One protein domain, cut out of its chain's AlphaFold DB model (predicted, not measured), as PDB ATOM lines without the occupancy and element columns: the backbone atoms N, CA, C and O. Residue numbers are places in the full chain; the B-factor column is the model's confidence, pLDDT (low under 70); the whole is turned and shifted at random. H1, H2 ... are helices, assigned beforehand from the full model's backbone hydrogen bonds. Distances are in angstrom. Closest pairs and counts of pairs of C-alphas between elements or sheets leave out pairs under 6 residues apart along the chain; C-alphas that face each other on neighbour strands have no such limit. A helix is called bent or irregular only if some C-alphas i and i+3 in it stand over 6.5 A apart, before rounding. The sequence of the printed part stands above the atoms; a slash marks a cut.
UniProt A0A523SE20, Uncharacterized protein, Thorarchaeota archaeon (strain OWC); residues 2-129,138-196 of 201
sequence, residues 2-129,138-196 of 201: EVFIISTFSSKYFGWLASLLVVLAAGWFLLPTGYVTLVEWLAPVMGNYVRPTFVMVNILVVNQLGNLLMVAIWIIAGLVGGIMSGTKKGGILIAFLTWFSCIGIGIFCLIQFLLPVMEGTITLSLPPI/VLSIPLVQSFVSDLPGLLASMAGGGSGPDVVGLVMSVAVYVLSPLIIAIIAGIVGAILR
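This is residues 2 to 129 and 138 to 196 of the 201 residues of an uncharacterized protein of Thorarchaeota archaeon (strain OWC) (UniProt A0A523SE20). Crossed helices form a wedge: H1, H3, H4 and H6b pack together at the narrow end, while H2, H5 and H6a spread at the other. Residues 2 to 7 of H1 stick out. The printed part has 187 residues with six named helices, H1 to H6, all helix; it is only just compact, close to loose, radius of gyration of the C-alphas 19.1 A, spans 58 by 45 by 28 A.

H1, residues 2 to 29, touches H3, residues 68 to 85, opposite ways at a shallow tilt of 16 degrees; the closest C-alphas, of Gly 15 and Gly 81, are 4.4 A apart. H2, residues 33 to 61, and H6, residues 167 to 195, each assigned as one helix by hydrogen bonds, are bent: C-alphas 45 and 48 are 9.3 A apart, 178 and 181 6.7 A. Arm H2a, residues 33 to 45, touches H2b, residues 48 to 61, closest C-alphas Val 39 and Arg 51, 5.6 A. H4, residues 88 to 118, touches H2b with residues 102 to 113 alone, closest C-alphas Cys 109 and Thr 53, 5.2 A. H5, residues 142 to 158, and H2b only just touch, only at their ends, with 3 pairs of C-alphas within 8 A, the closest Leu 143 and Asn 58, 7.1 A. Arm H6a, residues 167 to 178, touches H2b only at their ends, closest C-alphas Tyr 177 and Val 61, 5.7 A. H6b, residues 181 to 195, touches H3, closest C-alphas Gly 189 and Gly 82, 3.9 A. Every O i to N i+4 pair is within hydrogen-bond range in H1, H3, H6a and H6b; in H2a 7 of 9, H2b 9 of 10, H4 25 of 27, H5 11 of 13.

H1 begins with C-alpha 2 at (172.639, 155.957, 179.564) and is 40.6 A long; H4 is 44.3 A long. H6b ends with C-alpha 195 at (187.290, 174.122, 192.085).

The C-alphas farthest apart, of Val 3 and Gly 162, are 64.2 A apart. Residues 130 to 137 are not printed; C-alphas 129 and 138 are 11.6 A apart. Of the links printed whole, none is long. In this model 67 printed residues have pLDDT under 70, among them 138 to 177.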
ATOM      1  N   GLU A   2     173.407 154.835 180.146       47.59
ATOM      2  CA  GLU A   2     172.639 155.957 179.564       47.59
ATOM      3  C   GLU A   2     172.304 157.091 180.554       47.59
ATOM      4  O   GLU A   2     172.476 158.262 180.230       47.59
ATOM      5  N   VAL A   3     171.940 156.768 181.801       58.06
ATOM      6  CA  VAL A   3     171.643 157.766 182.856       58.06
ATOM      7  C   VAL A   3     172.854 158.667 183.173       58.06
ATOM      8  O   VAL A   3     172.715 159.860 183.451       58.06
ATOM      9  N   PHE A   4     174.070 158.124 183.061       56.41
ATOM     10  CA  PHE A   4     175.312 158.871 183.276       56.41
ATOM     11  C   PHE A   4     175.638 159.809 182.099       56.41
ATOM     12  O   PHE A   4     176.134 160.919 182.290       56.41
ATOM     13  N   ILE A   5     175.307 159.398 180.871       60.62
ATOM     14  CA  ILE A   5     175.477 160.225 179.667       60.62
ATOM     15  C   ILE A   5     174.496 161.404 179.693       60.62
ATOM     16  O   ILE A   5     174.901 162.538 179.434       60.62
ATOM     17  N   ILE A   6     173.239 161.164 180.079       62.88
ATOM     18  CA  ILE A   6     172.192 162.196 180.150       62.88
ATOM     19  C   ILE A   6     172.512 163.243 181.227       62.88
ATOM     20  O   ILE A   6     172.431 164.442 180.959       62.88
ATOM     21  N   SER A   7     172.940 162.822 182.420       61.81
ATOM     22  CA  SER A   7     173.331 163.749 183.497       61.81
ATOM     23  C   SER A   7     174.559 164.590 183.128       61.81
ATOM     24  O   SER A   7     174.569 165.805 183.342       61.81
ATOM     25  N   THR A   8     175.555 163.980 182.481       65.19
ATOM     26  CA  THR A   8     176.759 164.678 182.008       65.19
ATOM     27  C   THR A   8     176.453 165.669 180.879       65.19
ATOM     28  O   THR A   8     177.071 166.731 180.801       65.19
ATOM     29  N   PHE A   9     175.517 165.339 179.985       70.94
ATOM     30  CA  PHE A   9     175.068 166.241 178.923       70.94
ATOM     31  C   PHE A   9     174.275 167.427 179.490       70.94
ATOM     32  O   PHE A   9     174.566 168.577 179.167       70.94
ATOM     33  N   SER A  10     173.343 167.144 180.401       75.06
ATOM     34  CA  SER A  10     172.515 168.140 181.085       75.06
ATOM     35  C   SER A  10     173.364 169.188 181.818       75.06
ATOM     36  O   SER A  10     173.211 170.386 181.583       75.06
ATOM     37  N   SER A  11     174.351 168.761 182.612       76.25
ATOM     38  CA  SER A  11     175.237 169.679 183.349       76.25
ATOM     39  C   SER A  11     176.051 170.602 182.426       76.25
ATOM     40  O   SER A  11     176.219 171.784 182.729       76.25
ATOM     41  N   LYS A  12     176.503 170.104 181.266       81.88
ATOM     42  CA  LYS A  12     177.221 170.918 180.271       81.88
ATOM     43  C   LYS A  12     176.307 171.920 179.573       81.88
ATOM     44  O   LYS A  12     176.712 173.058 179.360       81.88
ATOM     45  N   TYR A  13     175.085 171.507 179.243       84.06
ATOM     46  CA  TYR A  13     174.081 172.373 178.629       84.06
ATOM     47  C   TYR A  13     173.672 173.516 179.569       84.06
ATOM     48  O   TYR A  13     173.720 174.682 179.179       84.06
ATOM     49  N   PHE A  14     173.366 173.206 180.833       85.88
ATOM     50  CA  PHE A  14     173.050 174.225 181.836       85.88
ATOM     51  C   PHE A  14     174.241 175.134 182.145       85.88
ATOM     52  O   PHE A  14     174.056 176.339 182.289       85.88
ATOM     53  N   GLY A  15     175.461 174.590 182.187       85.25
ATOM     54  CA  GLY A  15     176.676 175.390 182.354       85.25
ATOM     55  C   GLY A  15     176.914 176.368 181.200       85.25
ATOM     56  O   GLY A  15     177.284 177.517 181.438       85.25
ATOM     57  N   TRP A  16     176.644 175.951 179.960       90.62
ATOM     58  CA  TRP A  16     176.685 176.841 178.798       90.62
ATOM     59  C   TRP A  16     175.638 177.953 178.876       90.62
ATOM     60  O   TRP A  16     175.993 179.118 178.700       90.62
ATOM     61  N   LEU A  17     174.384 177.618 179.198       89.44
ATOM     62  CA  LEU A  17     173.323 178.614 179.357       89.44
ATOM     63  C   LEU A  17     173.634 179.610 180.478       89.44
ATOM     64  O   LEU A  17     173.469 180.810 180.282       89.44
ATOM     65  N   ALA A  18     174.120 179.139 181.627       89.06
ATOM     66  CA  ALA A  18     174.482 180.002 182.745       89.06
ATOM     67  C   ALA A  18     175.632 180.951 182.379       89.06
ATOM     68  O   ALA A  18     175.526 182.155 182.596       89.06
ATOM     69  N   SER A  19     176.695 180.427 181.761       88.25
ATOM     70  CA  SER A  19     177.823 181.227 181.262       88.25
ATOM     71  C   SER A  19     177.362 182.282 180.249       88.25
ATOM     72  O   SER A  19     177.697 183.459 180.374       88.25
ATOM     73  N   LEU A  20     176.516 181.895 179.290       89.44
ATOM     74  CA  LEU A  20     175.944 182.811 178.304       89.44
ATOM     75  C   LEU A  20     175.101 183.908 178.966       89.44
ATOM     76  O   LEU A  20     175.278 185.085 178.662       89.44
ATOM     77  N   LEU A  21     174.220 183.546 179.897       89.62
ATOM     78  CA  LEU A  21     173.380 184.503 180.615       89.62
ATOM     79  C   LEU A  21     174.204 185.496 181.432       89.62
ATOM     80  O   LEU A  21     173.868 186.676 181.438       89.62
ATOM     81  N   VAL A  22     175.288 185.050 182.073       89.75
ATOM     82  CA  VAL A  22     176.211 185.944 182.789       89.75
ATOM     83  C   VAL A  22     176.791 186.980 181.834       89.75
ATOM     84  O   VAL A  22     176.712 188.169 182.131       89.75
ATOM     85  N   VAL A  23     177.319 186.554 180.681       88.94
ATOM     86  CA  VAL A  23     177.896 187.480 179.693       88.94
ATOM     87  C   VAL A  23     176.845 188.477 179.207       88.94
ATOM     88  O   VAL A  23     177.090 189.681 179.216       88.94
ATOM     89  N   LEU A  24     175.656 187.999 178.836       87.06
ATOM     90  CA  LEU A  24     174.589 188.847 178.301       87.06
ATOM     91  C   LEU A  24     174.047 189.837 179.333       87.06
ATOM     92  O   LEU A  24     173.913 191.023 179.036       87.06
ATOM     93  N   ALA A  25     173.750 189.369 180.545       87.81
ATOM     94  CA  ALA A  25     173.240 190.218 181.614       87.81
ATOM     95  C   ALA A  25     174.290 191.253 182.026       87.81
ATOM     96  O   ALA A  25     173.986 192.443 182.110       87.81
ATOM     97  N   ALA A  26     175.539 190.825 182.213       85.38
ATOM     98  CA  ALA A  26     176.624 191.728 182.555       85.38
ATOM     99  C   ALA A  26     176.831 192.787 181.467       85.38
ATOM    100  O   ALA A  26     176.861 193.972 181.780       85.38
ATOM    101  N   GLY A  27     176.868 192.398 180.190       82.31
ATOM    102  CA  GLY A  27     176.969 193.348 179.084       82.31
ATOM    103  C   GLY A  27     175.800 194.328 178.995       82.31
ATOM    104  O   GLY A  27     175.994 195.477 178.605       82.31
ATOM    105  N   TRP A  28     174.594 193.903 179.376       82.94
ATOM    106  CA  TRP A  28     173.401 194.751 179.354       82.94
ATOM    107  C   TRP A  28     173.415 195.852 180.422       82.94
ATOM    108  O   TRP A  28     172.982 196.980 180.152       82.94
ATOM    109  N   PHE A  29     173.883 195.520 181.629       84.62
ATOM    110  CA  PHE A  29     173.913 196.432 182.778       84.62
ATOM    111  C   PHE A  29     175.207 197.238 182.882       84.62
ATOM    112  O   PHE A  29     175.185 198.353 183.392       84.62
ATOM    113  N   LEU A  30     176.320 196.698 182.387       79.81
ATOM    114  CA  LEU A  30     177.646 197.319 182.461       79.81
ATOM    115  C   LEU A  30     178.013 198.020 181.149       79.81
ATOM    116  O   LEU A  30     179.193 198.184 180.833       79.81
ATOM    117  N   LEU A  31     177.000 198.416 180.375       79.69
ATOM    118  CA  LEU A  31     177.190 199.168 179.147       79.69
ATOM    119  C   LEU A  31     177.621 200.607 179.498       79.69
ATOM    120  O   LEU A  31     176.891 201.294 180.213       79.69
ATOM    121  N   PRO A  32     178.782 201.081 179.012       76.81
ATOM    122  CA  PRO A  32     179.245 202.442 179.268       76.81
ATOM    123  C   PRO A  32     178.231 203.502 178.825       76.81
ATOM    124  O   PRO A  32     177.587 203.350 177.783       76.81
ATOM    125  N   THR A  33     178.155 204.612 179.563       73.38
ATOM    126  CA  THR A  33     177.192 205.702 179.330       73.38
ATOM    127  C   THR A  33     177.206 206.213 177.888       73.38
ATOM    128  O   THR A  33     176.145 206.403 177.308       73.38
ATOM    129  N   GLY A  34     178.380 206.325 177.252       68.56
ATOM    130  CA  GLY A  34     178.483 206.757 175.853       68.56
ATOM    131  C   GLY A  34     177.742 205.849 174.858       68.56
ATOM    132  O   GLY A  34     177.156 206.336 173.894       68.56
ATOM    133  N   TYR A  35     177.681 204.535 175.104       71.25
ATOM    134  CA  TYR A  35     176.856 203.639 174.287       71.25
ATOM    135  C   TYR A  35     175.371 203.772 174.600       71.25
ATOM    136  O   TYR A  35     174.563 203.637 173.692       71.25
ATOM    137  N   VAL A  36     174.999 204.033 175.856       76.38
ATOM    138  CA  VAL A  36     173.598 204.294 176.227       76.38
ATOM    139  C   VAL A  36     173.088 205.526 175.482       76.38
ATOM    140  O   VAL A  36     172.013 205.483 174.893       76.38
ATOM    141  N   THR A  37     173.912 206.567 175.380       72.38
ATOM    142  CA  THR A  37     173.612 207.762 174.587       72.38
ATOM    143  C   THR A  37     173.463 207.464 173.094       72.38
ATOM    144  O   THR A  37     172.510 207.924 172.468       72.38
ATOM    145  N   LEU A  38     174.363 206.665 172.504       72.38
ATOM    146  CA  LEU A  38     174.223 206.242 171.103       72.38
ATOM    147  C   LEU A  38     172.977 205.385 170.880       72.38
ATOM    148  O   LEU A  38     172.340 205.489 169.836       72.38
ATOM    149  N   VAL A  39     172.625 204.548 171.853       77.75
ATOM    150  CA  VAL A  39     171.393 203.767 171.829       77.75
ATOM    151  C   VAL A  39     170.192 204.695 171.838       77.75
ATOM    152  O   VAL A  39     169.339 204.539 170.983       77.75
ATOM    153  N   GLU A  40     170.116 205.668 172.738       76.69
ATOM    154  CA  GLU A  40     168.996 206.618 172.797       76.69
ATOM    155  C   GLU A  40     168.886 207.472 171.533       76.69
ATOM    156  O   GLU A  40     167.783 207.788 171.090       76.69
ATOM    157  N   TRP A  41     170.024 207.791 170.918       72.62
ATOM    158  CA  TRP A  41     170.066 208.516 169.659       72.62
ATOM    159  C   TRP A  41     169.605 207.657 168.475       72.62
ATOM    160  O   TRP A  41     168.795 208.105 167.673       72.62
ATOM    161  N   LEU A  42     170.077 206.413 168.358       71.44
ATOM    162  CA  LEU A  42     169.813 205.557 167.194       71.44
ATOM    163  C   LEU A  42     168.557 204.685 167.340       71.44
ATOM    164  O   LEU A  42     167.988 204.275 166.330       71.44
ATOM    165  N   ALA A  43     168.093 204.405 168.560       75.81
ATOM    166  CA  ALA A  43     166.931 203.552 168.832       75.81
ATOM    167  C   ALA A  43     165.627 204.020 168.164       75.81
ATOM    168  O   ALA A  43     164.915 203.155 167.651       75.81
ATOM    169  N   PRO A  44     165.298 205.327 168.089       70.06
ATOM    170  CA  PRO A  44     164.081 205.792 167.417       70.06
ATOM    171  C   PRO A  44     164.041 205.475 165.917       70.06
ATOM    172  O   PRO A  44     162.963 205.422 165.335       70.06
ATOM    173  N   VAL A  45     165.207 205.278 165.295       67.94
ATOM    174  CA  VAL A  45     165.349 205.125 163.841       67.94
ATOM    175  C   VAL A  45     165.672 203.683 163.454       67.94
ATOM    176  O   VAL A  45     165.101 203.147 162.513       67.94
ATOM    177  N   MET A  46     166.550 203.033 164.213       67.00
ATOM    178  CA  MET A  46     167.070 201.691 163.933       67.00
ATOM    179  C   MET A  46     166.362 200.596 164.763       67.00
ATOM    180  O   MET A  46     166.647 199.408 164.616       67.00
ATOM    181  N   GLY A  47     165.430 200.977 165.643       71.31
ATOM    182  CA  GLY A  47     164.569 200.065 166.394       71.31
ATOM    183  C   GLY A  47     165.228 199.378 167.596       71.31
ATOM    184  O   GLY A  47     166.288 199.760 168.092       71.31
ATOM    185  N   ASN A  48     164.582 198.320 168.095       78.12
ATOM    186  CA  ASN A  48     164.936 197.672 169.368       78.12
ATOM    187  C   ASN A  48     166.268 196.895 169.355       78.12
ATOM    188  O   ASN A  48     166.751 196.495 170.416       78.12
ATOM    189  N   TYR A  49     166.877 196.678 168.187       79.75
ATOM    190  CA  TYR A  49     168.118 195.902 168.055       79.75
ATOM    191  C   TYR A  49     169.390 196.725 168.281       79.75
ATOM    192  O   TYR A  49     170.459 196.149 168.461       79.75
ATOM    193  N   VAL A  50     169.283 198.051 168.377       76.69
ATOM    194  CA  VAL A  50     170.424 198.956 168.588       76.69
ATOM    195  C   VAL A  50     171.178 198.634 169.877       76.69
ATOM    196  O   VAL A  50     172.399 198.485 169.871       76.69
ATOM    197  N   ARG A  51     170.457 198.474 170.991       80.50
ATOM    198  CA  ARG A  51     171.075 198.179 172.289       80.50
ATOM    199  C   ARG A  51     171.745 196.803 172.327       80.50
ATOM    200  O   ARG A  51     172.925 196.765 172.672       80.50
ATOM    201  N   PRO A  52     171.076 195.695 171.949       81.56
ATOM    202  CA  PRO A  52     171.732 194.396 171.818       81.56
ATOM    203  C   PRO A  52     172.989 194.432 170.940       81.56
ATOM    204  O   PRO A  52     173.998 193.839 171.313       81.56
ATOM    205  N   THR A  53     172.969 195.168 169.824       80.94
ATOM    206  CA  THR A  53     174.133 195.307 168.936       80.94
ATOM    207  C   THR A  53     175.309 195.970 169.643       80.94
ATOM    208  O   THR A  53     176.404 195.409 169.649       80.94
ATOM    209  N   PHE A  54     175.101 197.109 170.308       80.56
ATOM    210  CA  PHE A  54     176.180 197.769 171.052       80.56
ATOM    211  C   PHE A  54     176.672 196.949 172.248       80.56
ATOM    212  O   PHE A  54     177.868 196.949 172.525       80.56
ATOM    213  N   VAL A  55     175.791 196.202 172.917       84.38
ATOM    214  CA  VAL A  55     176.171 195.263 173.984       84.38
ATOM    215  C   VAL A  55     177.100 194.171 173.444       84.38
ATOM    216  O   VAL A  55     178.159 193.926 174.023       84.38
ATOM    217  N   MET A  56     176.755 193.554 172.312       83.38
ATOM    218  CA  MET A  56     177.574 192.504 171.690       83.38
ATOM    219  C   MET A  56     178.910 193.032 171.189       83.38
ATOM    220  O   MET A  56     179.949 192.424 171.433       83.38
ATOM    221  N   VAL A  57     178.889 194.187 170.529       77.19
ATOM    222  CA  VAL A  57     180.096 194.863 170.054       77.19
ATOM    223  C   VAL A  57     181.006 195.224 171.234       77.19
ATOM    224  O   VAL A  57     182.205 194.963 171.184       77.19
ATOM    225  N   ASN A  58     180.446 195.733 172.332       80.00
ATOM    226  CA  ASN A  58     181.213 196.061 173.529       80.00
ATOM    227  C   ASN A  58     181.855 194.820 174.174       80.00
ATOM    228  O   ASN A  58     183.010 194.867 174.578       80.00
ATOM    229  N   ILE A  59     181.142 193.695 174.240       81.19
ATOM    230  CA  ILE A  59     181.663 192.462 174.848       81.19
ATOM    231  C   ILE A  59     182.716 191.769 173.969       81.19
ATOM    232  O   ILE A  59     183.640 191.155 174.507       81.19
ATOM    233  N   LEU A  60     182.563 191.819 172.641       77.62
ATOM    234  CA  LEU A  60     183.391 191.051 171.700       77.62
ATOM    235  C   LEU A  60     184.576 191.833 171.129       77.62
ATOM    236  O   LEU A  60     185.591 191.222 170.805       77.62
ATOM    237  N   VAL A  61     184.433 193.147 170.949       71.38
ATOM    238  CA  VAL A  61     185.368 193.954 170.141       71.38
ATOM    239  C   VAL A  61     186.193 194.912 170.994       71.38
ATOM    240  O   VAL A  61     187.293 195.285 170.597       71.38
ATOM    241  N   VAL A  62     185.713 195.305 172.177       70.12
ATOM    242  CA  VAL A  62     186.496 196.179 173.061       70.12
ATOM    243  C   VAL A  62     187.730 195.446 173.564       70.12
ATOM    244  O   VAL A  62     187.668 194.261 173.907       70.12
ATOM    245  N   ASN A  63     188.841 196.185 173.641       70.00
ATOM    246  CA  ASN A  63     190.087 195.701 174.207       70.00
ATOM    247  C   ASN A  63     189.866 195.208 175.641       70.00
ATOM    248  O   ASN A  63     189.754 195.993 176.583       70.00
ATOM    249  N   GLN A  64     189.830 193.886 175.797       67.31
ATOM    250  CA  GLN A  64     189.638 193.237 177.087       67.31
ATOM    251  C   GLN A  64     190.802 193.570 178.024       67.31
ATOM    252  O   GLN A  64     190.595 193.957 179.166       67.31
ATOM    253  N   LEU A  65     192.039 193.516 177.530       65.00
ATOM    254  CA  LEU A  65     193.235 193.743 178.345       65.00
ATOM    255  C   LEU A  65     193.327 195.184 178.871       65.00
ATOM    256  O   LEU A  65     193.885 195.405 179.943       65.00
ATOM    257  N   GLY A  66     192.742 196.147 178.152       68.25
ATOM    258  CA  GLY A  66     192.608 197.537 178.594       68.25
ATOM    259  C   GLY A  66     191.401 197.800 179.504       68.25
ATOM    260  O   GLY A  66     191.355 198.832 180.170       68.25
ATOM    261  N   ASN A  67     190.431 196.883 179.564       72.75
ATOM    262  CA  ASN A  67     189.204 197.032 180.341       72.75
ATOM    263  C   ASN A  67     189.011 195.845 181.297       72.75
ATOM    264  O   ASN A  67     188.359 194.846 180.979       72.75
ATOM    265  N   LEU A  68     189.536 196.002 182.516       78.62
ATOM    266  CA  LEU A  68     189.456 194.994 183.583       78.62
ATOM    267  C   LEU A  68     188.023 194.537 183.880       78.62
ATOM    268  O   LEU A  68     187.818 193.398 184.295       78.62
ATOM    269  N   LEU A  69     187.033 195.403 183.656       80.25
ATOM    270  CA  LEU A  69     185.628 195.080 183.873       80.25
ATOM    271  C   LEU A  69     185.162 194.018 182.866       80.25
ATOM    272  O   LEU A  69     184.551 193.029 183.261       80.25
ATOM    273  N   MET A  70     185.529 194.154 181.591       81.50
ATOM    274  CA  MET A  70     185.185 193.166 180.561       81.50
ATOM    275  C   MET A  70     185.913 191.831 180.786       81.50
ATOM    276  O   MET A  70     185.295 190.767 180.694       81.50
ATOM    277  N   VAL A  71     187.178 191.877 181.220       84.94
ATOM    278  CA  VAL A  71     187.923 190.677 181.645       84.94
ATOM    279  C   VAL A  71     187.211 189.974 182.797       84.94
ATOM    280  O   VAL A  71     187.033 188.758 182.755       84.94
ATOM    281  N   ALA A  72     186.758 190.720 183.806       85.62
ATOM    282  CA  ALA A  72     186.052 190.156 184.949       85.62
ATOM    283  C   ALA A  72     184.750 189.450 184.537       85.62
ATOM    284  O   ALA A  72     184.471 188.364 185.043       85.62
ATOM    285  N   ILE A  73     183.989 190.002 183.583       88.00
ATOM    286  CA  ILE A  73     182.767 189.364 183.060       88.00
ATOM    287  C   ILE A  73     183.090 187.995 182.457       88.00
ATOM    288  O   ILE A  73     182.448 187.001 182.802       88.00
ATOM    289  N   TRP A  74     184.106 187.923 181.595       89.50
ATOM    290  CA  TRP A  74     184.510 186.671 180.953       89.50
ATOM    291  C   TRP A  74     185.113 185.666 181.937       89.50
ATOM    292  O   TRP A  74     184.886 184.462 181.792       89.50
ATOM    293  N   ILE A  75     185.815 186.141 182.971       90.44
ATOM    294  CA  ILE A  75     186.279 185.289 184.071       90.44
ATOM    295  C   ILE A  75     185.084 184.694 184.815       90.44
ATOM    296  O   ILE A  75     185.038 183.482 184.996       90.44
ATOM    297  N   ILE A  76     184.112 185.506 185.234       90.44
ATOM    298  CA  ILE A  76     182.952 185.024 185.998       90.44
ATOM    299  C   ILE A  76     182.134 184.047 185.149       90.44
ATOM    300  O   ILE A  76     181.792 182.965 185.627       90.44
ATOM    301  N   ALA A  77     181.873 184.380 183.884       89.56
ATOM    302  CA  ALA A  77     181.159 183.505 182.960       89.56
ATOM    303  C   ALA A  77     181.877 182.161 182.770       89.56
ATOM    304  O   ALA A  77     181.272 181.100 182.942       89.56
ATOM    305  N   GLY A  78     183.188 182.204 182.499       88.00
ATOM    306  CA  GLY A  78     184.017 181.011 182.368       88.00
ATOM    307  C   GLY A  78     184.018 180.176 183.647       88.00
ATOM    308  O   GLY A  78     183.814 178.969 183.585       88.00
ATOM    309  N   LEU A  79     184.162 180.805 184.812       89.00
ATOM    310  CA  LEU A  79     184.213 180.130 186.108       89.00
ATOM    311  C   LEU A  79     182.878 179.446 186.440       89.00
ATOM    312  O   LEU A  79     182.877 178.267 186.794       89.00
ATOM    313  N   VAL A  80     181.746 180.133 186.247       90.50
ATOM    314  CA  VAL A  80     180.398 179.562 186.421       90.50
ATOM    315  C   VAL A  80     180.186 178.380 185.475       90.50
ATOM    316  O   VAL A  80     179.804 177.294 185.919       90.50
ATOM    317  N   GLY A  81     180.508 178.547 184.188       86.62
ATOM    318  CA  GLY A  81     180.429 177.466 183.206       86.62
ATOM    319  C   GLY A  81     181.318 176.271 183.575       86.62
ATOM    320  O   GLY A  81     180.887 175.119 183.508       86.62
ATOM    321  N   GLY A  82     182.540 176.540 184.038       85.31
ATOM    322  CA  GLY A  82     183.519 175.544 184.469       85.31
ATOM    323  C   GLY A  82     183.075 174.730 185.683       85.31
ATOM    324  O   GLY A  82     183.137 173.498 185.643       85.31
ATOM    325  N   ILE A  83     182.580 175.396 186.733       87.31
ATOM    326  CA  ILE A  83     182.048 174.732 187.936       87.31
ATOM    327  C   ILE A  83     180.910 173.791 187.543       87.31
ATOM    328  O   ILE A  83     180.912 172.620 187.924       87.31
ATOM    329  N   MET A  84     179.965 174.269 186.730       84.69
ATOM    330  CA  MET A  84     178.803 173.472 186.330       84.69
ATOM    331  C   MET A  84     179.181 172.280 185.450       84.69
ATOM    332  O   MET A  84     178.563 171.223 185.561       84.69
ATOM    333  N   SER A  85     180.222 172.403 184.624       84.19
ATOM    334  CA  SER A  85     180.733 171.306 183.798       84.19
ATOM    335  C   SER A  85     181.419 170.189 184.598       84.19
ATOM    336  O   SER A  85     181.498 169.059 184.101       84.19
ATOM    337  N   GLY A  86     182.042 170.510 185.738       78.25
ATOM    338  CA  GLY A  86     182.804 169.580 186.583       78.25
ATOM    339  C   GLY A  86     183.991 168.854 185.932       78.25
ATOM    340  O   GLY A  86     184.539 167.931 186.526       78.25
ATOM    341  N   THR A  87     184.393 169.211 184.709       84.25
ATOM    342  CA  THR A  87     185.502 168.558 183.997       84.25
ATOM    343  C   THR A  87     186.293 169.582 183.198       84.25
ATOM    344  O   THR A  87     185.717 170.429 182.527       84.25
ATOM    345  N   LYS A  88     187.630 169.475 183.181       84.38
ATOM    346  CA  LYS A  88     188.489 170.406 182.419       84.38
ATOM    347  C   LYS A  88     188.073 170.503 180.945       84.38
ATOM    348  O   LYS A  88     187.969 171.592 180.397       84.38
ATOM    349  N   LYS A  89     187.769 169.357 180.318       84.06
ATOM    350  CA  LYS A  89     187.296 169.291 178.924       84.06
ATOM    351  C   LYS A  89     185.917 169.937 178.738       84.06
ATOM    352  O   LYS A  89     185.677 170.546 177.704       84.06
ATOM    353  N   GLY A  90     185.017 169.803 179.715       80.88
ATOM    354  CA  GLY A  90     183.694 170.423 179.661       80.88
ATOM    355  C   GLY A  90     183.744 171.940 179.853       80.88
ATOM    356  O   GLY A  90     183.037 172.640 179.139       80.88
ATOM    357  N   GLY A  91     184.620 172.450 180.724       84.06
ATOM    358  CA  GLY A  91     184.822 173.889 180.911       84.06
ATOM    359  C   GLY A  91     185.354 174.558 179.643       84.06
ATOM    360  O   GLY A  91     184.835 175.592 179.232       84.06
ATOM    361  N   ILE A  92     186.307 173.908 178.963       87.56
ATOM    362  CA  ILE A  92     186.796 174.349 177.646       87.56
ATOM    363  C   ILE A  92     185.645 174.379 176.632       87.56
ATOM    364  O   ILE A  92     185.443 175.387 175.960       87.56
ATOM    365  N   LEU A  93     184.869 173.294 176.536       88.06
ATOM    366  CA  LEU A  93     183.743 173.210 175.603       88.06
ATOM    367  C   LEU A  93     182.700 174.306 175.861       88.06
ATOM    368  O   LEU A  93     182.244 174.937 174.913       88.06
ATOM    369  N   ILE A  94     182.346 174.558 177.122       88.88
ATOM    370  CA  ILE A  94     181.394 175.612 177.489       88.88
ATOM    371  C   ILE A  94     181.927 176.989 177.098       88.88
ATOM    372  O   ILE A  94     181.185 177.751 176.490       88.88
ATOM    373  N   ALA A  95     183.198 177.292 177.375       87.56
ATOM    374  CA  ALA A  95     183.805 178.564 176.988       87.56
ATOM    375  C   ALA A  95     183.737 178.791 175.467       87.56
ATOM    376  O   ALA A  95     183.316 179.859 175.022       87.56
ATOM    377  N   PHE A  96     184.053 177.763 174.669       88.94
ATOM    378  CA  PHE A  96     183.904 177.815 173.211       88.94
ATOM    379  C   PHE A  96     182.450 178.022 172.786       88.94
ATOM    380  O   PHE A  96     182.175 178.891 171.961       88.94
ATOM    381  N   LEU A  97     181.510 177.255 173.345       90.06
ATOM    382  CA  LEU A  97     180.094 177.368 172.993       90.06
ATOM    383  C   LEU A  97     179.524 178.734 173.373       90.06
ATOM    384  O   LEU A  97     178.768 179.307 172.592       90.06
ATOM    385  N   THR A  98     179.886 179.278 174.535       90.62
ATOM    386  CA  THR A  98     179.466 180.617 174.961       90.62
ATOM    387  C   THR A  98     180.016 181.662 174.000       90.62
ATOM    388  O   THR A  98     179.247 182.472 173.495       90.62
ATOM    389  N   TRP A  99     181.306 181.600 173.672       89.38
ATOM    390  CA  TRP A  99     181.935 182.553 172.762       89.38
ATOM    391  C   TRP A  99     181.346 182.501 171.344       89.38
ATOM    392  O   TRP A  99     180.948 183.536 170.810       89.38
ATOM    393  N   PHE A 100     181.180 181.306 170.762       89.06
ATOM    394  CA  PHE A 100     180.520 181.151 169.460       89.06
ATOM    395  C   PHE A 100     179.065 181.619 169.490       89.06
ATOM    396  O   PHE A 100     178.590 182.201 168.518       89.06
ATOM    397  N   SER A 101     178.363 181.407 170.604       88.81
ATOM    398  CA  SER A 101     176.990 181.894 170.761       88.81
ATOM    399  C   SER A 101     176.947 183.418 170.830       88.81
ATOM    400  O   SER A 101     176.093 184.020 170.191       88.81
ATOM    401  N   CYS A 102     177.893 184.057 171.523       87.06
ATOM    402  CA  CYS A 102     178.025 185.514 171.525       87.06
ATOM    403  C   CYS A 102     178.304 186.054 170.117       87.06
ATOM    404  O   CYS A 102     177.678 187.035 169.724       87.06
ATOM    405  N   ILE A 103     179.158 185.394 169.323       86.25
ATOM    406  CA  ILE A 103     179.375 185.763 167.913       86.25
ATOM    407  C   ILE A 103     178.095 185.596 167.097       86.25
ATOM    408  O   ILE A 103     177.719 186.511 166.371       86.25
ATOM    409  N   GLY A 104     177.407 184.459 167.217       85.25
ATOM    410  CA  GLY A 104     176.173 184.197 166.478       85.25
ATOM    411  C   GLY A 104     175.078 185.218 166.791       85.25
ATOM    412  O   GLY A 104     174.469 185.768 165.875       85.25
ATOM    413  N   ILE A 105     174.874 185.531 168.075       86.62
ATOM    414  CA  ILE A 105     173.918 186.563 168.495       86.62
ATOM    415  C   ILE A 105     174.391 187.945 168.026       86.62
ATOM    416  O   ILE A 105     173.582 188.717 167.524       86.62
ATOM    417  N   GLY A 106     175.688 188.248 168.119       82.69
ATOM    418  CA  GLY A 106     176.266 189.497 167.623       82.69
ATOM    419  C   GLY A 106     176.025 189.713 166.130       82.69
ATOM    420  O   GLY A 106     175.545 190.774 165.740       82.69
ATOM    421  N   ILE A 107     176.273 188.693 165.304       82.06
ATOM    422  CA  ILE A 107     176.001 188.724 163.859       82.06
ATOM    423  C   ILE A 107     174.505 188.901 163.602       82.06
ATOM    424  O   ILE A 107     174.126 189.743 162.793       82.06
ATOM    425  N   PHE A 108     173.647 188.159 164.306       84.56
ATOM    426  CA  PHE A 108     172.198 188.298 164.169       84.56
ATOM    427  C   PHE A 108     171.724 189.721 164.509       84.56
ATOM    428  O   PHE A 108     170.970 190.319 163.745       84.56
ATOM    429  N   CYS A 109     172.206 190.300 165.612       82.25
ATOM    430  CA  CYS A 109     171.890 191.672 166.003       82.25
ATOM    431  C   CYS A 109     172.418 192.700 164.992       82.25
ATOM    432  O   CYS A 109     171.701 193.643 164.667       82.25
ATOM    433  N   LEU A 110     173.625 192.502 164.448       76.44
ATOM    434  CA  LEU A 110     174.186 193.357 163.398       76.44
ATOM    435  C   LEU A 110     173.357 193.303 162.113       76.44
ATOM    436  O   LEU A 110     173.075 194.348 161.535       76.44
ATOM    437  N   ILE A 111     172.926 192.114 161.689       77.56
ATOM    438  CA  ILE A 111     172.048 191.960 160.524       77.56
ATOM    439  C   ILE A 111     170.729 192.692 160.775       77.56
ATOM    440  O   ILE A 111     170.342 193.515 159.955       77.56
ATOM    441  N   GLN A 112     170.083 192.476 161.924       78.31
ATOM    442  CA  GLN A 112     168.821 193.149 162.259       78.31
ATOM    443  C   GLN A 112     168.967 194.669 162.407       78.31
ATOM    444  O   GLN A 112     168.026 195.404 162.129       78.31
ATOM    445  N   PHE A 113     170.140 195.146 162.824       72.12
ATOM    446  CA  PHE A 113     170.469 196.567 162.865       72.12
ATOM    447  C   PHE A 113     170.648 197.160 161.457       72.12
ATOM    448  O   PHE A 113     170.211 198.278 161.211       72.12
ATOM    449  N   LEU A 114     171.266 196.428 160.527       72.19
ATOM    450  CA  LEU A 114     171.542 196.908 159.166       72.19
ATOM    451  C   LEU A 114     170.378 196.697 158.188       72.19
ATOM    452  O   LEU A 114     170.287 197.411 157.192       72.19
ATOM    453  N   LEU A 115     169.483 195.750 158.459       72.62
ATOM    454  CA  LEU A 115     168.379 195.374 157.575       72.62
ATOM    455  C   LEU A 115     167.448 196.559 157.227       72.62
ATOM    456  O   LEU A 115     167.236 196.788 156.039       72.62
ATOM    457  N   PRO A 116     167.030 197.422 158.175       68.12
ATOM    458  CA  PRO A 116     166.255 198.629 157.858       68.12
ATOM    459  C   PRO A 116     166.982 199.657 156.967       68.12
ATOM    460  O   PRO A 116     166.336 200.420 156.248       68.12
ATOM    461  N   VAL A 117     168.322 199.685 157.005       67.00
ATOM    462  CA  VAL A 117     169.161 200.540 156.140       67.00
ATOM    463  C   VAL A 117     169.252 199.948 154.736       67.00
ATOM    464  O   VAL A 117     169.169 200.675 153.748       67.00
ATOM    465  N   MET A 118     169.392 198.624 154.637       64.12
ATOM    466  CA  MET A 118     169.458 197.903 153.362       64.12
ATOM    467  C   MET A 118     168.117 197.891 152.620       64.12
ATOM    468  O   MET A 118     168.101 197.918 151.393       64.12
ATOM    469  N   GLU A 119     167.004 197.883 153.352       66.81
ATOM    470  CA  GLU A 119     165.646 197.944 152.797       66.81
ATOM    471  C   GLU A 119     165.229 199.363 152.370       66.81
ATOM    472  O   GLU A 119     164.171 199.542 151.769       66.81
ATOM    473  N   GLY A 120     166.053 200.382 152.644       59.19
ATOM    474  CA  GLY A 120     165.775 201.772 152.269       59.19
ATOM    475  C   GLY A 120     164.643 202.428 153.068       59.19
ATOM    476  O   GLY A 120     164.224 203.536 152.738       59.19
ATOM    477  N   THR A 121     164.159 201.769 154.125       57.38
ATOM    478  CA  THR A 121     163.086 202.250 155.010       57.38
ATOM    479  C   THR A 121     163.540 203.442 155.860       57.38
ATOM    480  O   THR A 121     162.726 204.267 156.270       57.38
ATOM    481  N   ILE A 122     164.849 203.560 156.094       54.94
ATOM    482  CA  ILE A 122     165.466 204.671 156.817       54.94
ATOM    483  C   ILE A 122     166.080 205.634 155.801       54.94
ATOM    484  O   ILE A 122     167.154 205.391 155.249       54.94
ATOM    485  N   THR A 123     165.419 206.767 155.574       53.81
ATOM    486  CA  THR A 123     166.099 207.940 155.026       53.81
ATOM    487  C   THR A 123     167.139 208.393 156.048       53.81
ATOM    488  O   THR A 123     166.884 208.382 157.248       53.81
ATOM    489  N   LEU A 124     168.332 208.770 155.585       52.03
ATOM    490  CA  LEU A 124     169.504 209.142 156.392       52.03
ATOM    491  C   LEU A 124     169.308 210.424 157.247       52.03
ATOM    492  O   LEU A 124     170.255 211.172 157.478       52.03
ATOM    493  N   SER A 125     168.088 210.733 157.690       52.06
ATOM    494  CA  SER A 125     167.813 211.753 158.692       52.06
ATOM    495  C   SER A 125     168.208 211.197 160.055       52.06
ATOM    496  O   SER A 125     167.403 210.586 160.759       52.06
ATOM    497  N   LEU A 126     169.478 211.389 160.412       56.78
ATOM    498  CA  LEU A 126     169.924 211.214 161.785       56.78
ATOM    499  C   LEU A 126     169.003 212.047 162.694       56.78
ATOM    500  O   LEU A 126     168.792 213.232 162.413       56.78
ATOM    501  N   PRO A 127     168.424 211.451 163.747       60.19
ATOM    502  CA  PRO A 127     167.552 212.186 164.644       60.19
ATOM    503  C   PRO A 127     168.353 213.301 165.339       60.19
ATOM    504  O   PRO A 127     169.584 213.220 165.418       60.19
ATOM    505  N   PRO A 128     167.701 214.365 165.832       58.72
ATOM    506  CA  PRO A 128     168.390 215.406 166.582       58.72
ATOM    507  C   PRO A 128     169.155 214.787 167.755       58.72
ATOM    508  O   PRO A 128     168.625 213.929 168.461       58.72
ATOM    509  N   ILE A 129     170.411 215.200 167.936       59.59
ATOM    510  CA  ILE A 129     171.269 214.733 169.029       59.59
ATOM    511  C   ILE A 129     170.538 214.961 170.367       59.59
ATOM    512  O   ILE A 129     169.999 216.057 170.568       59.59
ATOM    513  N   VAL A 138     180.814 210.460 173.366       56.91
ATOM    514  CA  VAL A 138     181.089 209.509 172.279       56.91
ATOM    515  C   VAL A 138     182.582 209.169 172.208       56.91
ATOM    516  O   VAL A 138     182.950 208.015 172.003       56.91
ATOM    517  N   LEU A 139     183.462 210.144 172.457       54.22
ATOM    518  CA  LEU A 139     184.914 209.930 172.567       54.22
ATOM    519  C   LEU A 139     185.311 209.109 173.807       54.22
ATOM    520  O   LEU A 139     186.394 208.528 173.835       54.22
ATOM    521  N   SER A 140     184.444 209.037 174.820       60.28
ATOM    522  CA  SER A 140     184.642 208.204 176.013       60.28
ATOM    523  C   SER A 140     184.264 206.732 175.812       60.28
ATOM    524  O   SER A 140     184.537 205.895 176.673       60.28
ATOM    525  N   ILE A 141     183.643 206.393 174.676       65.56
ATOM    526  CA  ILE A 141     183.229 205.025 174.373       65.56
ATOM    527  C   ILE A 141     184.472 204.133 174.317       65.56
ATOM    528  O   ILE A 141     185.365 204.415 173.519       65.56
ATOM    529  N   PRO A 142     184.526 203.018 175.071       58.62
ATOM    530  CA  PRO A 142     185.698 202.149 175.100       58.62
ATOM    531  C   PRO A 142     186.177 201.694 173.725       58.62
ATOM    532  O   PRO A 142     187.374 201.577 173.521       58.62
ATOM    533  N   LEU A 143     185.281 201.485 172.758       60.47
ATOM    534  CA  LEU A 143     185.658 201.132 171.386       60.47
ATOM    535  C   LEU A 143     186.323 202.284 170.644       60.47
ATOM    536  O   LEU A 143     187.303 202.059 169.954       60.47
ATOM    537  N   VAL A 144     185.828 203.511 170.821       54.06
ATOM    538  CA  VAL A 144     186.433 204.713 170.237       54.06
ATOM    539  C   VAL A 144     187.763 205.001 170.918       54.06
ATOM    540  O   VAL A 144     188.721 205.311 170.230       54.06
ATOM    541  N   GLN A 145     187.868 204.823 172.233       55.88
ATOM    542  CA  GLN A 145     189.133 204.969 172.951       55.88
ATOM    543  C   GLN A 145     190.155 203.910 172.547       55.88
ATOM    544  O   GLN A 145     191.290 204.276 172.280       55.88
ATOM    545  N   SER A 146     189.746 202.640 172.440       57.00
ATOM    546  CA  SER A 146     190.602 201.549 171.943       57.00
ATOM    547  C   SER A 146     191.043 201.843 170.514       57.00
ATOM    548  O   SER A 146     192.220 201.784 170.189       57.00
ATOM    549  N   PHE A 147     190.099 202.244 169.660       54.66
ATOM    550  CA  PHE A 147     190.390 202.578 168.277       54.66
ATOM    551  C   PHE A 147     191.318 203.785 168.180       54.66
ATOM    552  O   PHE A 147     192.250 203.719 167.408       54.66
ATOM    553  N   VAL A 148     191.127 204.846 168.972       55.28
ATOM    554  CA  VAL A 148     191.964 206.062 168.988       55.28
ATOM    555  C   VAL A 148     193.324 205.826 169.645       55.28
ATOM    556  O   VAL A 148     194.293 206.440 169.213       55.28
ATOM    557  N   SER A 149     193.441 204.953 170.648       58.41
ATOM    558  CA  SER A 149     194.735 204.576 171.236       58.41
ATOM    559  C   SER A 149     195.548 203.691 170.300       58.41
ATOM    560  O   SER A 149     196.771 203.806 170.247       58.41
ATOM    561  N   ASP A 150     194.857 202.852 169.530       56.78
ATOM    562  CA  ASP A 150     195.465 201.981 168.531       56.78
ATOM    563  C   ASP A 150     195.625 202.693 167.184       56.78
ATOM    564  O   ASP A 150     196.425 202.260 166.357       56.78
ATOM    565  N   LEU A 151     194.916 203.810 166.968       49.72
ATOM    566  CA  LEU A 151     194.943 204.591 165.735       49.72
ATOM    567  C   LEU A 151     196.348 205.099 165.435       49.72
ATOM    568  O   LEU A 151     196.734 204.972 164.292       49.72
ATOM    569  N   PRO A 152     197.172 205.599 166.372       55.84
ATOM    570  CA  PRO A 152     198.569 205.905 166.094       55.84
ATOM    571  C   PRO A 152     199.367 204.698 165.600       55.84
ATOM    572  O   PRO A 152     200.192 204.863 164.714       55.84
ATOM    573  N   GLY A 153     199.117 203.491 166.122       55.84
ATOM    574  CA  GLY A 153     199.780 202.261 165.671       55.84
ATOM    575  C   GLY A 153     199.289 201.791 164.299       55.84
ATOM    576  O   GLY A 153     200.089 201.390 163.456       55.84
ATOM    577  N   LEU A 154     197.985 201.918 164.050       50.62
ATOM    578  CA  LEU A 154     197.320 201.591 162.788       50.62
ATOM    579  C   LEU A 154     197.577 202.650 161.701       50.62
ATOM    580  O   LEU A 154     197.682 202.340 160.524       50.62
ATOM    581  N   LEU A 155     197.736 203.912 162.085       48.34
ATOM    582  CA  LEU A 155     198.101 205.015 161.210       48.34
ATOM    583  C   LEU A 155     199.607 205.001 160.961       48.34
ATOM    584  O   LEU A 155     200.005 205.266 159.843       48.34
ATOM    585  N   ALA A 156     200.451 204.624 161.925       52.28
ATOM    586  CA  ALA A 156     201.880 204.398 161.688       52.28
ATOM    587  C   ALA A 156     202.126 203.212 160.740       52.28
ATOM    588  O   ALA A 156     203.037 203.284 159.916       52.28
ATOM    589  N   SER A 157     201.289 202.168 160.781       50.53
ATOM    590  CA  SER A 157     201.316 201.100 159.772       50.53
ATOM    591  C   SER A 157     200.723 201.522 158.418       50.53
ATOM    592  O   SER A 157     201.029 200.901 157.403       50.53
ATOM    593  N   MET A 158     199.944 202.613 158.363       42.81
ATOM    594  CA  MET A 158     199.395 203.196 157.126       42.81
ATOM    595  C   MET A 158     200.186 204.401 156.568       42.81
ATOM    596  O   MET A 158     200.059 204.701 155.383       42.81
ATOM    597  N   ALA A 159     200.997 205.100 157.371       51.22
ATOM    598  CA  ALA A 159     201.550 206.429 157.066       51.22
ATOM    599  C   ALA A 159     203.028 206.446 156.633       51.22
ATOM    600  O   ALA A 159     203.627 207.517 156.561       51.22
ATOM    601  N   GLY A 160     203.602 205.305 156.246       54.25
ATOM    602  CA  GLY A 160     204.778 205.306 155.369       54.25
ATOM    603  C   GLY A 160     205.966 204.502 155.872       54.25
ATOM    604  O   GLY A 160     206.831 205.000 156.586       54.25
ATOM    605  N   GLY A 161     206.051 203.275 155.361       46.03
ATOM    606  CA  GLY A 161     207.219 202.405 155.449       46.03
ATOM    607  C   GLY A 161     207.249 201.375 154.317       46.03
ATOM    608  O   GLY A 161     207.352 200.183 154.572       46.03
ATOM    609  N   GLY A 162     207.096 201.815 153.060       46.00
ATOM    610  CA  GLY A 162     207.560 201.092 151.860       46.00
ATOM    611  C   GLY A 162     206.962 199.719 151.512       46.00
ATOM    612  O   GLY A 162     207.412 199.114 150.544       46.00
ATOM    613  N   SER A 163     205.959 199.227 152.230       53.75
ATOM    614  CA  SER A 163     205.309 197.937 151.963       53.75
ATOM    615  C   SER A 163     203.803 198.184 151.901       53.75
ATOM    616  O   SER A 163     203.319 199.048 152.626       53.75
ATOM    617  N   GLY A 164     203.070 197.509 151.010       54.50
ATOM    618  CA  GLY A 164     201.613 197.675 150.871       54.50
ATOM    619  C   GLY A 164     200.846 197.480 152.191       54.50
ATOM    620  O   GLY A 164     201.463 197.107 153.187       54.50
ATOM    621  N   PRO A 165     199.517 197.720 152.221       54.25
ATOM    622  CA  PRO A 165     198.732 197.592 153.447       54.25
ATOM    623  C   PRO A 165     199.070 196.271 154.137       54.25
ATOM    624  O   PRO A 165     198.926 195.208 153.531       54.25
ATOM    625  N   ASP A 166     199.585 196.349 155.365       65.12
ATOM    626  CA  ASP A 166     199.986 195.181 156.143       65.12
ATOM    627  C   ASP A 166     198.724 194.481 156.653       65.12
ATOM    628  O   ASP A 166     198.294 194.612 157.802       65.12
ATOM    629  N   VAL A 167     198.077 193.767 155.728       57.81
ATOM    630  CA  VAL A 167     196.880 192.963 155.977       57.81
ATOM    631  C   VAL A 167     197.153 191.971 157.107       57.81
ATOM    632  O   VAL A 167     196.251 191.673 157.883       57.81
ATOM    633  N   VAL A 168     198.399 191.506 157.256       59.69
ATOM    634  CA  VAL A 168     198.799 190.587 158.324       59.69
ATOM    635  C   VAL A 168     198.763 191.292 159.679       59.69
ATOM    636  O   VAL A 168     198.123 190.783 160.599       59.69
ATOM    637  N   GLY A 169     199.347 192.486 159.806       61.56
ATOM    638  CA  GLY A 169     199.268 193.288 161.034       61.56
ATOM    639  C   GLY A 169     197.831 193.641 161.443       61.56
ATOM    640  O   GLY A 169     197.477 193.594 162.628       61.56
ATOM    641  N   LEU A 170     196.966 193.913 160.463       59.47
ATOM    642  CA  LEU A 170     195.558 194.240 160.699       59.47
ATOM    643  C   LEU A 170     194.744 193.008 161.134       59.47
ATOM    644  O   LEU A 170     193.983 193.075 162.100       59.47
ATOM    645  N   VAL A 171     194.962 191.859 160.487       60.59
ATOM    646  CA  VAL A 171     194.348 190.576 160.868       60.59
ATOM    647  C   VAL A 171     194.782 190.155 162.269       60.59
ATOM    648  O   VAL A 171     193.939 189.740 163.063       60.59
ATOM    649  N   MET A 172     196.065 190.300 162.604       62.12
ATOM    650  CA  MET A 172     196.577 189.938 163.927       62.12
ATOM    651  C   MET A 172     195.989 190.819 165.035       62.12
ATOM    652  O   MET A 172     195.621 190.303 166.087       62.12
ATOM    653  N   SER A 173     195.819 192.118 164.784       62.97
ATOM    654  CA  SER A 173     195.214 193.046 165.752       62.97
ATOM    655  C   SER A 173     193.741 192.713 166.019       62.97
ATOM    656  O   SER A 173     193.315 192.622 167.168       62.97
ATOM    657  N   VAL A 174     192.965 192.429 164.967       63.47
ATOM    658  CA  VAL A 174     191.556 192.016 165.101       63.47
ATOM    659  C   VAL A 174     191.436 190.644 165.769       63.47
ATOM    660  O   VAL A 174     190.567 190.442 166.621       63.47
ATOM    661  N   ALA A 175     192.326 189.707 165.433       65.62
ATOM    662  CA  ALA A 175     192.343 188.380 166.033       65.62
ATOM    663  C   ALA A 175     192.592 188.445 167.545       65.62
ATOM    664  O   ALA A 175     191.919 187.740 168.291       65.62
ATOM    665  N   VAL A 176     193.495 189.308 168.020       68.19
ATOM    666  CA  VAL A 176     193.736 189.482 169.462       68.19
ATOM    667  C   VAL A 176     192.481 189.992 170.168       68.19
ATOM    668  O   VAL A 176     192.110 189.442 171.206       68.19
ATOM    669  N   TYR A 177     191.773 190.967 169.595       69.81
ATOM    670  CA  TYR A 177     190.547 191.482 170.209       69.81
ATOM    671  C   TYR A 177     189.445 190.436 170.301       69.81
ATOM    672  O   TYR A 177     188.878 190.238 171.372       69.81
ATOM    673  N   VAL A 178     189.234 189.687 169.225       72.62
ATOM    674  CA  VAL A 178     188.151 188.704 169.133       72.62
ATOM    675  C   VAL A 178     188.475 187.404 169.890       72.62
ATOM    676  O   VAL A 178     187.578 186.790 170.470       72.62
ATOM    677  N   LEU A 179     189.748 186.994 169.951       79.81
ATOM    678  CA  LEU A 179     190.186 185.767 170.637       79.81
ATOM    679  C   LEU A 179     190.530 185.979 172.116       79.81
ATOM    680  O   LEU A 179     190.458 185.023 172.889       79.81
ATOM    681  N   SER A 180     190.879 187.196 172.543       82.75
ATOM    682  CA  SER A 180     191.145 187.484 173.959       82.75
ATOM    683  C   SER A 180     190.018 187.044 174.910       82.75
ATOM    684  O   SER A 180     190.334 186.329 175.869       82.75
ATOM    685  N   PRO A 181     188.719 187.330 174.661       83.94
ATOM    686  CA  PRO A 181     187.651 186.865 175.545       83.94
ATOM    687  C   PRO A 181     187.546 185.335 175.596       83.94
ATOM    688  O   PRO A 181     187.287 184.768 176.656       83.94
ATOM    689  N   LEU A 182     187.814 184.652 174.477       87.25
ATOM    690  CA  LEU A 182     187.809 183.192 174.405       87.25
ATOM    691  C   LEU A 182     188.898 182.587 175.298       87.25
ATOM    692  O   LEU A 182     188.623 181.665 176.066       87.25
ATOM    693  N   ILE A 183     190.124 183.112 175.227       86.88
ATOM    694  CA  ILE A 183     191.250 182.613 176.031       86.88
ATOM    695  C   ILE A 183     190.961 182.805 177.524       86.88
ATOM    696  O   ILE A 183     191.141 181.872 178.309       86.88
ATOM    697  N   ILE A 184     190.459 183.982 177.911       88.06
ATOM    698  CA  ILE A 184     190.092 184.290 179.300       88.06
ATOM    699  C   ILE A 184     189.014 183.318 179.798       88.06
ATOM    700  O   ILE A 184     189.178 182.705 180.857       88.06
ATOM    701  N   ALA A 185     187.949 183.122 179.016       88.56
ATOM    702  CA  ALA A 185     186.859 182.216 179.359       88.56
ATOM    703  C   ALA A 185     187.328 180.759 179.487       88.56
ATOM    704  O   ALA A 185     186.885 180.049 180.390       88.56
ATOM    705  N   ILE A 186     188.251 180.310 178.627       89.44
ATOM    706  CA  ILE A 186     188.839 178.964 178.692       89.44
ATOM    707  C   ILE A 186     189.637 178.783 179.985       89.44
ATOM    708  O   ILE A 186     189.434 177.793 180.691       89.44
ATOM    709  N   ILE A 187     190.529 179.724 180.310       90.69
ATOM    710  CA  ILE A 187     191.356 179.643 181.523       90.69
ATOM    711  C   ILE A 187     190.453 179.622 182.759       90.69
ATOM    712  O   ILE A 187     190.579 178.727 183.599       90.69
ATOM    713  N   ALA A 188     189.493 180.544 182.839       89.94
ATOM    714  CA  ALA A 188     188.542 180.607 183.942       89.94
ATOM    715  C   ALA A 188     187.653 179.355 184.026       89.94
ATOM    716  O   ALA A 188     187.399 178.856 185.122       89.94
ATOM    717  N   GLY A 189     187.251 178.787 182.888       87.44
ATOM    718  CA  GLY A 189     186.503 177.531 182.821       87.44
ATOM    719  C   GLY A 189     187.289 176.321 183.310       87.44
ATOM    720  O   GLY A 189     186.738 175.468 184.008       87.44
ATOM    721  N   ILE A 190     188.588 176.253 183.018       87.94
ATOM    722  CA  ILE A 190     189.463 175.205 183.560       87.94
ATOM    723  C   ILE A 190     189.592 175.360 185.078       87.94
ATOM    724  O   ILE A 190     189.490 174.362 185.793       87.94
ATOM    725  N   VAL A 191     189.781 176.587 185.572       89.12
ATOM    726  CA  VAL A 191     189.864 176.872 187.014       89.12
ATOM    727  C   VAL A 191     188.555 176.506 187.713       89.12
ATOM    728  O   VAL A 191     188.582 175.758 188.689       89.12
ATOM    729  N   GLY A 192     187.407 176.932 187.182       84.94
ATOM    730  CA  GLY A 192     186.091 176.584 187.723       84.94
ATOM    731  C   GLY A 192     185.866 175.071 187.790       84.94
ATOM    732  O   GLY A 192     185.392 174.554 188.799       84.94
ATOM    733  N   ALA A 193     186.297 174.333 186.765       85.06
ATOM    734  CA  ALA A 193     186.204 172.875 186.756       85.06
ATOM    735  C   ALA A 193     187.119 172.188 187.786       85.06
ATOM    736  O   ALA A 193     186.817 171.074 188.209       85.06
ATOM    737  N   ILE A 194     188.238 172.813 188.174       85.00
ATOM    738  CA  ILE A 194     189.137 172.310 189.228       85.00
ATOM    739  C   ILE A 194     188.561 172.587 190.622       85.00
ATOM    740  O   ILE A 194     188.738 171.766 191.517       85.00
ATOM    741  N   LEU A 195     187.874 173.718 190.803       84.81
ATOM    742  CA  LEU A 195     187.290 174.122 192.085       84.81
ATOM    743  C   LEU A 195     186.089 173.266 192.505       84.81
ATOM    744  O   LEU A 195     185.740 173.257 193.685       84.81
ATOM    745  N   ARG A 196     185.452 172.543 191.575       77.50
ATOM    746  CA  ARG A 196     184.349 171.642 191.913       77.50
ATOM    747  C   ARG A 196     184.879 170.454 192.739       77.50
ATOM    748  O   ARG A 196     185.722 169.708 192.232       77.50
TER     749      ARG A 196